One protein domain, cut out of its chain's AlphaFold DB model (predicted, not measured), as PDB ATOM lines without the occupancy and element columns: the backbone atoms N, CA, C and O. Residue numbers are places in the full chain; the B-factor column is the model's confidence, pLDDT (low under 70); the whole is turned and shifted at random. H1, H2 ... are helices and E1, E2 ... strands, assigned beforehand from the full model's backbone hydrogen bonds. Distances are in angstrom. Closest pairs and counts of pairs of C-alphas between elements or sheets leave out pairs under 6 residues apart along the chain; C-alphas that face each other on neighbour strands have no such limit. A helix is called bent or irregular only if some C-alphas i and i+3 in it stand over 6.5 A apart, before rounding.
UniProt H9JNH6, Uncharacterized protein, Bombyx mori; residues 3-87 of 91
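AT A GLANCE: This is residues 3 to 87 of the 91 residues of an uncharacterized protein of Bombyx mori (UniProt H9JNH6). A long, thin rod: the kinked helix H3 makes most of its length, E2 of a small E1-E2 hairpin packs on residues 75 to 81 of H3 at one end, and H2 with short H1 makes the other. Residues 14 to 33, with no named element, run between the two ends. The 85 printed residues, with E1, E2, H1, H2 and H3 in order, are mostly helix with one antiparallel sheet, extended, radius of gyration of the C-alphas 21.5 A, spans 70 by 22 by 18 A.

IN THESE COORDINATES: E1, residues 3 to 6, begins at C-alpha (37.505, 38.137, 71.792). E2 is 9 to 13, H1 34 to 37, H2 39 to 51, 18.1 A. H3, 53 to 81, 41.2 A, ends at (49.866, 35.343, 68.290); it is irregular, C-alphas 59 and 62 being 7.2 A apart, with a kink of 53 degrees near residue 60.

HOW THE PARTS SIT: In the hairpin, N 4 and O 11 are 2.9 A apart, within hydrogen-bond range. The closest C-alphas of E2 and H3, Tyr 12 and Phe 79, are 5.4 A apart. H1 and H2 touch only at the corner, closest C-alphas Leu 34 and Ala 42, 5.6 A, H2 with residues 41 to 42 alone. H2 and H3 are close but not clearly touching, closest C-alphas Leu 49 and Leu 56, 7.4 A, at a steep tilt of 62 degrees, the same way. O i to N i+4 pairs within range are 7 of 9 in H2 and 19 of 25 in H3; H1 is too short for one.

THE WHOLE: The C-alphas of Gly 8 and Ala 40 are farthest apart, 69.7 A. The link E2 to H1 is long. The printed part has no cut, and no printed residue is under 70.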
ATOM      1  N   THR A   3      36.567  38.770  70.864       95.19
ATOM      2  CA  THR A   3      37.505  38.137  71.792       95.19
ATOM      3  C   THR A   3      37.325  36.624  71.762       95.19
ATOM      4  O   THR A   3      36.198  36.123  71.739       95.19
ATOM      5  N   ILE A   4      38.435  35.890  71.745       95.19
ATOM      6  CA  ILE A   4      38.470  34.443  71.966       95.19
ATOM      7  C   ILE A   4      39.412  34.135  73.127       95.19
ATOM      8  O   ILE A   4      40.409  34.828  73.305       95.19
ATOM      9  N   VAL A   5      39.110  33.091  73.897       95.50
ATOM     10  CA  VAL A   5      39.976  32.630  74.991       95.50
ATOM     11  C   VAL A   5      40.716  31.375  74.542       95.50
ATOM     12  O   VAL A   5      40.089  30.431  74.057       95.50
ATOM     13  N   LYS A   6      42.039  31.363  74.702       92.94
ATOM     14  CA  LYS A   6      42.915  30.213  74.454       92.94
ATOM     15  C   LYS A   6      43.917  30.115  75.601       92.94
ATOM     16  O   LYS A   6      44.561  31.102  75.931       92.94
ATOM     17  N   ASP A   7      44.022  28.944  76.225       91.88
ATOM     18  CA  ASP A   7      44.973  28.684  77.319       91.88
ATOM     19  C   ASP A   7      44.888  29.710  78.472       91.88
ATOM     20  O   ASP A   7      45.891  30.114  79.054       91.88
ATOM     21  N   GLY A   8      43.668  30.171  78.782       94.44
ATOM     22  CA  GLY A   8      43.406  31.161  79.834       94.44
ATOM     23  C   GLY A   8      43.730  32.613  79.465       94.44
ATOM     24  O   GLY A   8      43.477  33.497  80.277       94.44
ATOM     25  N   LYS A   9      44.237  32.874  78.254       95.06
ATOM     26  CA  LYS A   9      44.521  34.220  77.742       95.06
ATOM     27  C   LYS A   9      43.498  34.647  76.694       95.06
ATOM     28  O   LYS A   9      42.967  33.811  75.954       95.06
ATOM     29  N   SER A  10      43.227  35.945  76.628       96.38
ATOM     30  CA  SER A  10      42.296  36.523  75.658       96.38
ATOM     31  C   SER A  10      43.043  37.018  74.422       96.38
ATOM     32  O   SER A  10      44.092  37.636  74.538       96.38
ATOM     33  N   TYR A  11      42.491  36.764  73.237       95.75
ATOM     34  CA  TYR A  11      43.063  37.155  71.944       95.75
ATOM     35  C   TYR A  11      41.999  37.824  71.078       95.75
ATOM     36  O   TYR A  11      40.819  37.453  71.133       95.75
ATOM     37  N   TYR A  12      42.407  38.757  70.216       94.69
ATOM     38  CA  TYR A  12      41.507  39.294  69.199       94.69
ATOM     39  C   TYR A  12      41.438  38.371  67.985       94.69
ATOM     40  O   TYR A  12      42.445  37.936  67.432       94.69
ATOM     41  N   LYS A  13      40.216  38.127  67.511       92.69
ATOM     42  CA  LYS A  13      39.947  37.452  66.242       92.69
ATOM     43  C   LYS A  13      39.192  38.376  65.292       92.69
ATOM     44  O   LYS A  13      38.163  38.962  65.655       92.69
ATOM     45  N   PHE A  14      39.674  38.474  64.054       88.69
ATOM     46  CA  PHE A  14      38.966  39.182  62.993       88.69
ATOM     47  C   PHE A  14      37.670  38.443  62.635       88.69
ATOM     48  O   PHE A  14      37.592  37.217  62.630       88.69
ATOM     49  N   THR A  15      36.606  39.204  62.392       87.12
ATOM     50  CA  THR A  15      35.281  38.664  62.032       87.12
ATOM     51  C   THR A  15      34.921  39.046  60.608       87.12
ATOM     52  O   THR A  15      34.508  38.212  59.814       87.12
ATOM     53  N   SER A  16      35.112  40.319  60.300       88.31
ATOM     54  CA  SER A  16      34.923  40.947  59.005       88.31
ATOM     55  C   SER A  16      35.663  42.281  59.039       88.31
ATOM     56  O   SER A  16      35.994  42.786  60.120       88.31
ATOM     57  N   PHE A  17      35.927  42.837  57.866       87.38
ATOM     58  CA  PHE A  17      36.398  44.203  57.713       87.38
ATOM     59  C   PHE A  17      35.742  44.798  56.470       87.38
ATOM     60  O   PHE A  17      35.532  44.095  55.480       87.38
ATOM     61  N   ASP A  18      35.453  46.090  56.533       90.31
ATOM     62  CA  ASP A  18      35.048  46.883  55.383       90.31
ATOM     63  C   ASP A  18      36.199  47.809  55.010       90.31
ATOM     64  O   ASP A  18      36.943  48.276  55.875       90.31
ATOM     65  N   TYR A  19      36.353  48.084  53.720       90.62
ATOM     66  CA  TYR A  19      37.333  49.048  53.247       90.62
ATOM     67  C   TYR A  19      36.734  49.900  52.135       90.62
ATOM     68  O   TYR A  19      35.926  49.442  51.326       90.62
ATOM     69  N   LYS A  20      37.146  51.163  52.115       89.69
ATOM     70  CA  LYS A  20      36.880  52.116  51.044       89.69
ATOM     71  C   LYS A  20      38.199  52.763  50.687       89.69
ATOM     72  O   LYS A  20      39.048  52.954  51.554       89.69
ATOM     73  N   TYR A  21      38.365  53.075  49.417       87.50
ATOM     74  CA  TYR A  21      39.553  53.750  48.944       87.50
ATOM     75  C   TYR A  21      39.187  54.639  47.768       87.50
ATOM     76  O   TYR A  21      38.248  54.352  47.024       87.50
ATOM     77  N   GLU A  22      39.962  55.700  47.608       87.25
ATOM     78  CA  GLU A  22      39.926  56.575  46.449       87.25
ATOM     79  C   GLU A  22      41.377  56.838  46.034       87.25
ATOM     80  O   GLU A  22      42.251  56.920  46.905       87.25
ATOM     81  N   PRO A  23      41.680  56.926  44.728       86.69
ATOM     82  CA  PRO A  23      43.003  57.338  44.288       86.69
ATOM     83  C   PRO A  23      43.351  58.716  44.860       86.69
ATOM     84  O   PRO A  23      42.626  59.683  44.636       86.69
ATOM     85  N   ILE A  24      44.468  58.798  45.584       88.88
ATOM     86  CA  ILE A  24      44.975  60.058  46.153       88.88
ATOM     87  C   ILE A  24      45.482  60.975  45.031       88.88
ATOM     88  O   ILE A  24      45.331  62.193  45.087       88.88
ATOM     89  N   GLU A  25      46.045  60.372  43.984       90.81
ATOM     90  CA  GLU A  25      46.615  61.051  42.826       90.81
ATOM     91  C   GLU A  25      46.152  60.399  41.517       90.81
ATOM     92  O   GLU A  25      45.491  59.353  41.504       90.81
ATOM     93  N   LYS A  26      46.504  61.034  40.394       90.31
ATOM     94  CA  LYS A  26      46.194  60.535  39.055       90.31
ATOM     95  C   LYS A  26      46.903  59.206  38.788       90.31
ATOM     96  O   LYS A  26      48.109  59.079  38.977       90.31
ATOM     97  N   LEU A  27      46.160  58.237  38.256       88.38
ATOM     98  CA  LEU A  27      46.738  56.995  37.747       88.38
ATOM     99  C   LEU A  27      47.363  57.231  36.365       88.38
ATOM    100  O   LEU A  27      46.670  57.600  35.417       88.38
ATOM    101  N   HIS A  28      48.666  56.987  36.247       89.75
ATOM    102  CA  HIS A  28      49.398  57.095  34.987       89.75
ATOM    103  C   HIS A  28      49.565  55.722  34.329       89.75
ATOM    104  O   HIS A  28      50.205  54.827  34.880       89.75
ATOM    105  N   PHE A  29      49.020  55.567  33.122       87.81
ATOM    106  CA  PHE A  29      49.144  54.339  32.341       87.81
ATOM    107  C   PHE A  29      50.370  54.404  31.434       87.81
ATOM    108  O   PHE A  29      50.438  55.224  30.521       87.81
ATOM    109  N   LYS A  30      51.321  53.492  31.651       89.06
ATOM    110  CA  LYS A  30      52.431  53.250  30.730       89.06
ATOM    111  C   LYS A  30      52.238  51.886  30.080       89.06
ATOM    112  O   LYS A  30      52.442  50.859  30.720       89.06
ATOM    113  N   LEU A  31      51.815  51.892  28.820       90.38
ATOM    114  CA  LEU A  31      51.618  50.685  28.025       90.38
ATOM    115  C   LEU A  31      52.607  50.698  26.863       90.38
ATOM    116  O   LEU A  31      52.518  51.543  25.972       90.38
ATOM    117  N   ASP A  32      53.541  49.755  26.886       89.62
ATOM    118  CA  ASP A  32      54.549  49.606  25.844       89.62
ATOM    119  C   ASP A  32      54.057  48.643  24.748       89.62
ATOM    120  O   ASP A  32      53.227  47.766  24.988       89.62
ATOM    121  N   ASN A  33      54.576  48.811  23.526       93.38
ATOM    122  CA  ASN A  33      54.274  47.954  22.371       93.38
ATOM    123  C   ASN A  33      52.778  47.863  21.986       93.38
ATOM    124  O   ASN A  33      52.325  46.876  21.400       93.38
ATOM    125  N   LEU A  34      51.994  48.907  22.268       94.38
ATOM    126  CA  LEU A  34      50.625  49.000  21.763       94.38
ATOM    127  C   LEU A  34      50.616  48.955  20.233       94.38
ATOM    128  O   LEU A  34      51.429  49.604  19.576       94.38
ATOM    129  N   PHE A  35      49.686  48.178  19.674       95.81
ATOM    130  CA  PHE A  35      49.508  48.027  18.228       95.81
ATOM    131  C   PHE A  35      50.789  47.606  17.480       95.81
ATOM    132  O   PHE A  35      51.025  48.062  16.361       95.81
ATOM    133  N   ASN A  36      51.607  46.734  18.086       94.50
ATOM    134  CA  ASN A  36      52.920  46.313  17.573       94.50
ATOM    135  C   ASN A  36      53.903  47.485  17.386       94.50
ATOM    136  O   ASN A  36      54.664  47.523  16.420       94.50
ATOM    137  N   GLY A  37      53.851  48.471  18.285       93.69
ATOM    138  CA  GLY A  37      54.742  49.632  18.276       93.69
ATOM    139  C   GLY A  37      54.296  50.772  17.355       93.69
ATOM    140  O   GLY A  37      55.022  51.756  17.206       93.69
ATOM    141  N   ASP A  38      53.108  50.676  16.757       96.25
ATOM    142  CA  ASP A  38      52.550  51.736  15.923       96.25
ATOM    143  C   ASP A  38      52.109  52.936  16.771       96.25
ATOM    144  O   ASP A  38      51.033  52.954  17.378       96.25
ATOM    145  N   LYS A  39      52.955  53.969  16.786       93.06
ATOM    146  CA  LYS A  39      52.738  55.192  17.567       93.06
ATOM    147  C   LYS A  39      51.481  55.953  17.154       93.06
ATOM    148  O   LYS A  39      50.797  56.477  18.028       93.06
ATOM    149  N   ALA A  40      51.160  55.997  15.861       94.88
ATOM    150  CA  ALA A  40      50.017  56.761  15.363       94.88
ATOM    151  C   ALA A  40      48.690  56.176  15.868       94.88
ATOM    152  O   ALA A  40      47.752  56.918  16.153       94.88
ATOM    153  N   ARG A  41      48.628  54.850  16.036       94.88
ATOM    154  CA  ARG A  41      47.481  54.167  16.652       94.88
ATOM    155  C   ARG A  41      47.536  54.163  18.179       94.88
ATOM    156  O   ARG A  41      46.493  54.246  18.824       94.88
ATOM    157  N   ALA A  42      48.732  54.087  18.763       95.19
ATOM    158  CA  ALA A  42      48.914  54.067  20.213       95.19
ATOM    159  C   ALA A  42      48.559  55.402  20.879       95.19
ATOM    160  O   ALA A  42      47.945  55.412  21.941       95.19
ATOM    161  N   GLU A  43      48.925  56.529  20.270       93.44
ATOM    162  CA  GLU A  43      48.816  57.838  20.912       93.44
ATOM    163  C   GLU A  43      47.368  58.258  21.242       93.44
ATOM    164  O   GLU A  43      47.128  58.671  22.381       93.44
ATOM    165  N   PRO A  44      46.370  58.113  20.342       94.38
ATOM    166  CA  PRO A  44      44.974  58.389  20.686       94.38
ATOM    167  C   PRO A  44      44.454  57.488  21.811       94.38
ATOM    168  O   PRO A  44      43.717  57.950  22.680       94.38
ATOM    169  N   PHE A  45      44.868  56.217  21.826       92.88
ATOM    170  CA  PHE A  45      44.474  55.270  22.866       92.88
ATOM    171  C   PHE A  45      45.059  55.662  24.228       92.88
ATOM    172  O   PHE A  45      44.333  55.716  25.214       92.88
ATOM    173  N   LEU A  46      46.345  56.024  24.286       93.00
ATOM    174  CA  LEU A  46      46.986  56.499  25.516       93.00
ATOM    175  C   LEU A  46      46.342  57.792  26.042       93.00
ATOM    176  O   LEU A  46      46.129  57.911  27.247       93.00
ATOM    177  N   LYS A  47      45.973  58.732  25.159       93.56
ATOM    178  CA  LYS A  47      45.230  59.949  25.541       93.56
ATOM    179  C   LYS A  47      43.871  59.618  26.156       93.56
ATOM    180  O   LYS A  47      43.509  60.222  27.162       93.56
ATOM    181  N   LEU A  48      43.152  58.645  25.595       93.12
ATOM    182  CA  LEU A  48      41.881  58.182  26.154       93.12
ATOM    183  C   LEU A  48      42.066  57.609  27.567       93.12
ATOM    184  O   LEU A  48      41.313  57.966  28.470       93.12
ATOM    185  N   LEU A  49      43.089  56.774  27.787       93.00
ATOM    186  CA  LEU A  49      43.377  56.222  29.119       93.00
ATOM    187  C   LEU A  49      43.708  57.318  30.139       93.00
ATOM    188  O   LEU A  49      43.267  57.257  31.284       93.00
ATOM    189  N   ASP A  50      44.468  58.327  29.718       92.62
ATOM    190  CA  ASP A  50      44.862  59.453  30.564       92.62
ATOM    191  C   ASP A  50      43.682  60.374  30.926       92.62
ATOM    192  O   ASP A  50      43.671  60.970  32.004       92.62
ATOM    193  N   GLN A  51      42.675  60.478  30.052       94.88
ATOM    194  CA  GLN A  51      41.439  61.230  30.295       94.88
ATOM    195  C   GLN A  51      40.457  60.457  31.182       94.88
ATOM    196  O   GLN A  51      39.889  61.035  32.107       94.88
ATOM    197  N   SER A  52      40.306  59.153  30.944       94.00
ATOM    198  CA  SER A  52      39.371  58.266  31.654       94.00
ATOM    199  C   SER A  52      40.012  57.521  32.829       94.00
ATOM    200  O   SER A  52      39.575  56.439  33.227       94.00
ATOM    201  N   TRP A  53      41.094  58.064  33.388       92.38
ATOM    202  CA  TRP A  53      41.896  57.362  34.388       92.38
ATOM    203  C   TRP A  53      41.109  57.009  35.658       92.38
ATOM    204  O   TRP A  53      41.405  55.999  36.294       92.38
ATOM    205  N   LYS A  54      40.101  57.815  36.026       90.56
ATOM    206  CA  LYS A  54      39.270  57.593  37.219       90.56
ATOM    207  C   LYS A  54      38.357  56.391  37.053       90.56
ATOM    208  O   LYS A  54      38.288  55.552  37.948       90.56
ATOM    209  N   GLU A  55      37.673  56.289  35.917       89.94
ATOM    210  CA  GLU A  55      36.840  55.128  35.612       89.94
ATOM    211  C   GLU A  55      37.710  53.872  35.498       89.94
ATOM    212  O   GLU A  55      37.383  52.826  36.056       89.94
ATOM    213  N   LEU A  56      38.870  53.989  34.848       87.75
ATOM    214  CA  LEU A  56      39.802  52.877  34.677       87.75
ATOM    215  C   LEU A  56      40.460  52.433  35.986       87.75
ATOM    216  O   LEU A  56      40.773  51.251  36.126       87.75
ATOM    217  N   ALA A  57      40.622  53.319  36.972       86.94
ATOM    218  CA  ALA A  57      41.111  52.942  38.298       86.94
ATOM    219  C   ALA A  57      40.214  51.880  38.959       86.94
ATOM    220  O   ALA A  57      40.709  51.022  39.690       86.94
ATOM    221  N   GLN A  58      38.915  51.854  38.631       86.12
ATOM    222  CA  GLN A  58      37.994  50.827  39.122       86.12
ATOM    223  C   GLN A  58      38.327  49.423  38.594       86.12
ATOM    224  O   GLN A  58      38.012  48.434  39.255       86.12
ATOM    225  N   LEU A  59      39.017  49.300  37.455       84.88
ATOM    226  CA  LEU A  59      39.515  48.007  36.963       84.88
ATOM    227  C   LEU A  59      40.576  47.415  37.900       84.88
ATOM    228  O   LEU A  59      40.742  46.199  37.954       84.88
ATOM    229  N   GLY A  60      41.258  48.263  38.676       84.31
ATOM    230  CA  GLY A  60      42.191  47.861  39.724       84.31
ATOM    231  C   GLY A  60      41.516  47.325  40.991       84.31
ATOM    232  O   GLY A  60      42.210  46.770  41.842       84.31
ATOM    233  N   ASN A  61      40.184  47.422  41.125       88.12
ATOM    234  CA  ASN A  61      39.447  46.975  42.316       88.12
ATOM    235  C   ASN A  61      39.811  45.549  42.771       88.12
ATOM    236  O   ASN A  61      40.049  45.368  43.968       88.12
ATOM    237  N   PRO A  62      39.894  44.531  41.886       91.44
ATOM    238  CA  PRO A  62      40.266  43.179  42.300       91.44
ATOM    239  C   PRO A  62      41.695  43.094  42.854       91.44
ATOM    240  O   PRO A  62      41.930  42.363  43.816       91.44
ATOM    241  N   LEU A  63      42.633  43.863  42.289       91.00
ATOM    242  CA  LEU A  63      44.020  43.920  42.753       91.00
ATOM    243  C   LEU A  63      44.108  44.580  44.133       91.00
ATOM    244  O   LEU A  63      44.701  44.011  45.047       91.00
ATOM    245  N   ILE A  64      43.460  45.736  44.310       91.62
ATOM    246  CA  ILE A  64      43.405  46.423  45.606       91.62
ATOM    247  C   ILE A  64      42.745  45.526  46.655       91.62
ATOM    248  O   ILE A  64      43.268  45.381  47.756       91.62
ATOM    249  N   LYS A  65      41.649  44.840  46.303       92.19
ATOM    250  CA  LYS A  65      40.997  43.869  47.190       92.19
ATOM    251  C   LYS A  65      41.959  42.776  47.642       92.19
ATOM    252  O   LYS A  65      41.997  42.458  48.826       92.19
ATOM    253  N   ALA A  66      42.733  42.205  46.721       94.75
ATOM    254  CA  ALA A  66      43.694  41.157  47.044       94.75
ATOM    255  C   ALA A  66      44.757  41.640  48.042       94.75
ATOM    256  O   ALA A  66      45.045  40.934  49.009       94.75
ATOM    257  N   ILE A  67      45.276  42.856  47.849       95.44
ATOM    258  CA  ILE A  67      46.245  43.484  48.756       95.44
ATOM    259  C   ILE A  67      45.617  43.700  50.137       95.44
ATOM    260  O   ILE A  67      46.155  43.231  51.136       95.44
ATOM    261  N   VAL A  68      44.439  44.327  50.208       95.06
ATOM    262  CA  VAL A  68      43.769  44.600  51.489       95.06
ATOM    263  C   VAL A  68      43.434  43.302  52.234       95.06
ATOM    264  O   VAL A  68      43.674  43.207  53.434       95.06
ATOM    265  N   MET A  69      42.940  42.267  51.543       93.38
ATOM    266  CA  MET A  69      42.684  40.958  52.162       93.38
ATOM    267  C   MET A  69      43.965  40.308  52.692       93.38
ATOM    268  O   MET A  69      43.947  39.676  53.752       93.38
ATOM    269  N   LYS A  70      45.076  40.443  51.960       96.06
ATOM    270  CA  LYS A  70      46.373  39.919  52.385       96.06
ATOM    271  C   LYS A  70      46.846  40.608  53.663       96.06
ATOM    272  O   LYS A  70      47.241  39.909  54.594       96.06
ATOM    273  N   GLU A  71      46.740  41.931  53.733       95.25
ATOM    274  CA  GLU A  71      47.117  42.681  54.931       95.25
ATOM    275  C   GLU A  71      46.190  42.396  56.113       95.25
ATOM    276  O   GLU A  71      46.675  42.131  57.210       95.25
ATOM    277  N   ALA A  72      44.876  42.310  55.895       93.56
ATOM    278  CA  ALA A  72      43.934  41.900  56.936       93.56
ATOM    279  C   ALA A  72      44.285  40.515  57.514       93.56
ATOM    280  O   ALA A  72      44.270  40.326  58.730       93.56
ATOM    281  N   SER A  73      44.680  39.562  56.660       93.38
ATOM    282  CA  SER A  73      45.145  38.242  57.104       93.38
ATOM    283  C   SER A  73      46.462  38.308  57.885       93.38
ATOM    284  O   SER A  73      46.647  37.549  58.837       93.38
ATOM    285  N   ASN A  74      47.386  39.193  57.507       95.19
ATOM    286  CA  ASN A  74      48.632  39.390  58.248       95.19
ATOM    287  C   ASN A  74      48.356  39.974  59.647       95.19
ATOM    288  O   ASN A  74      48.904  39.471  60.625       95.19
ATOM    289  N   ILE A  75      47.465  40.965  59.754       93.06
ATOM    290  CA  ILE A  75      47.065  41.566  61.037       93.06
ATOM    291  C   ILE A  75      46.367  40.527  61.924       93.06
ATOM    292  O   ILE A  75      46.684  40.417  63.107       93.06
ATOM    293  N   GLU A  76      45.472  39.705  61.364       93.12
ATOM    294  CA  GLU A  76      44.819  38.634  62.126       93.12
ATOM    295  C   GLU A  76      45.841  37.656  62.725       93.12
ATOM    296  O   GLU A  76      45.712  37.265  63.883       93.12
ATOM    297  N   LYS A  77      46.897  37.297  61.985       94.12
ATOM    298  CA  LYS A  77      47.959  36.426  62.514       94.12
ATOM    299  C   LYS A  77      48.686  37.046  63.704       94.12
ATOM    300  O   LYS A  77      48.996  36.317  64.640       94.12
ATOM    301  N   ILE A  78      48.938  38.355  63.677       92.81
ATOM    302  CA  ILE A  78      49.562  39.073  64.798       92.81
ATOM    303  C   ILE A  78      48.641  39.014  66.022       92.81
ATOM    304  O   ILE A  78      49.066  38.599  67.097       92.81
ATOM    305  N   PHE A  79      47.357  39.328  65.847       93.31
ATOM    306  CA  PHE A  79      46.372  39.334  66.935       93.31
ATOM    307  C   PHE A  79      46.063  37.952  67.519       93.31
ATOM    308  O   PHE A  79      45.673  37.844  68.678       93.31
ATOM    309  N   LEU A  80      46.259  36.885  66.745       93.38
ATOM    310  CA  LEU A  80      46.160  35.511  67.240       93.38
ATOM    311  C   LEU A  80      47.450  35.014  67.912       93.38
ATOM    312  O   LEU A  80      47.410  34.002  68.613       93.38
ATOM    313  N   ALA A  81      48.582  35.680  67.681       94.06
ATOM    314  CA  ALA A  81      49.866  35.343  68.290       94.06
ATOM    315  C   ALA A  81      50.090  36.064  69.627       94.06
ATOM    316  O   ALA A  81      50.772  35.521  70.495       94.06
ATOM    317  N   MET A  82      49.497  37.247  69.802       94.12
ATOM    318  CA  MET A  82      49.678  38.097  70.978       94.12
ATOM    319  C   MET A  82      48.397  38.174  71.825       94.12
ATOM    320  O   MET A  82      47.331  38.463  71.276       94.12
ATOM    321  N   PRO A  83      48.476  37.934  73.146       94.56
ATOM    322  CA  PRO A  83      47.382  38.212  74.073       94.56
ATOM    323  C   PRO A  83      46.978  39.693  74.052       94.56
ATOM    324  O   PRO A  83      47.814  40.562  73.808       94.56
ATOM    325  N   ILE A  84      45.706  39.990  74.336       94.00
ATOM    326  CA  ILE A  84      45.164  41.363  74.339       94.00
ATOM    327  C   ILE A  84      45.948  42.270  75.293       94.00
ATOM    328  O   ILE A  84      46.203  43.427  74.968       94.00
ATOM    329  N   GLU A  85      46.396  41.725  76.422       91.19
ATOM    330  CA  GLU A  85      47.139  42.449  77.454       91.19
ATOM    331  C   GLU A  85      48.511  42.959  76.971       91.19
ATOM    332  O   GLU A  85      49.086  43.850  77.588       91.19
ATOM    333  N   GLU A  86      49.045  42.405  75.876       90.44
ATOM    334  CA  GLU A  86      50.298  42.843  75.242       90.44
ATOM    335  C   GLU A  86      50.064  43.842  74.085       90.44
ATOM    336  O   GLU A  86      51.025  44.396  73.548       90.44
ATOM    337  N   ILE A  87      48.807  44.055  73.674       88.19
ATOM    338  CA  ILE A  87      48.414  44.924  72.549       88.19
ATOM    339  C   ILE A  87      47.825  46.243  73.059       88.19
ATOM    340  O   ILE A  87      48.119  47.306  72.509       88.19
TER     341      ILE A  87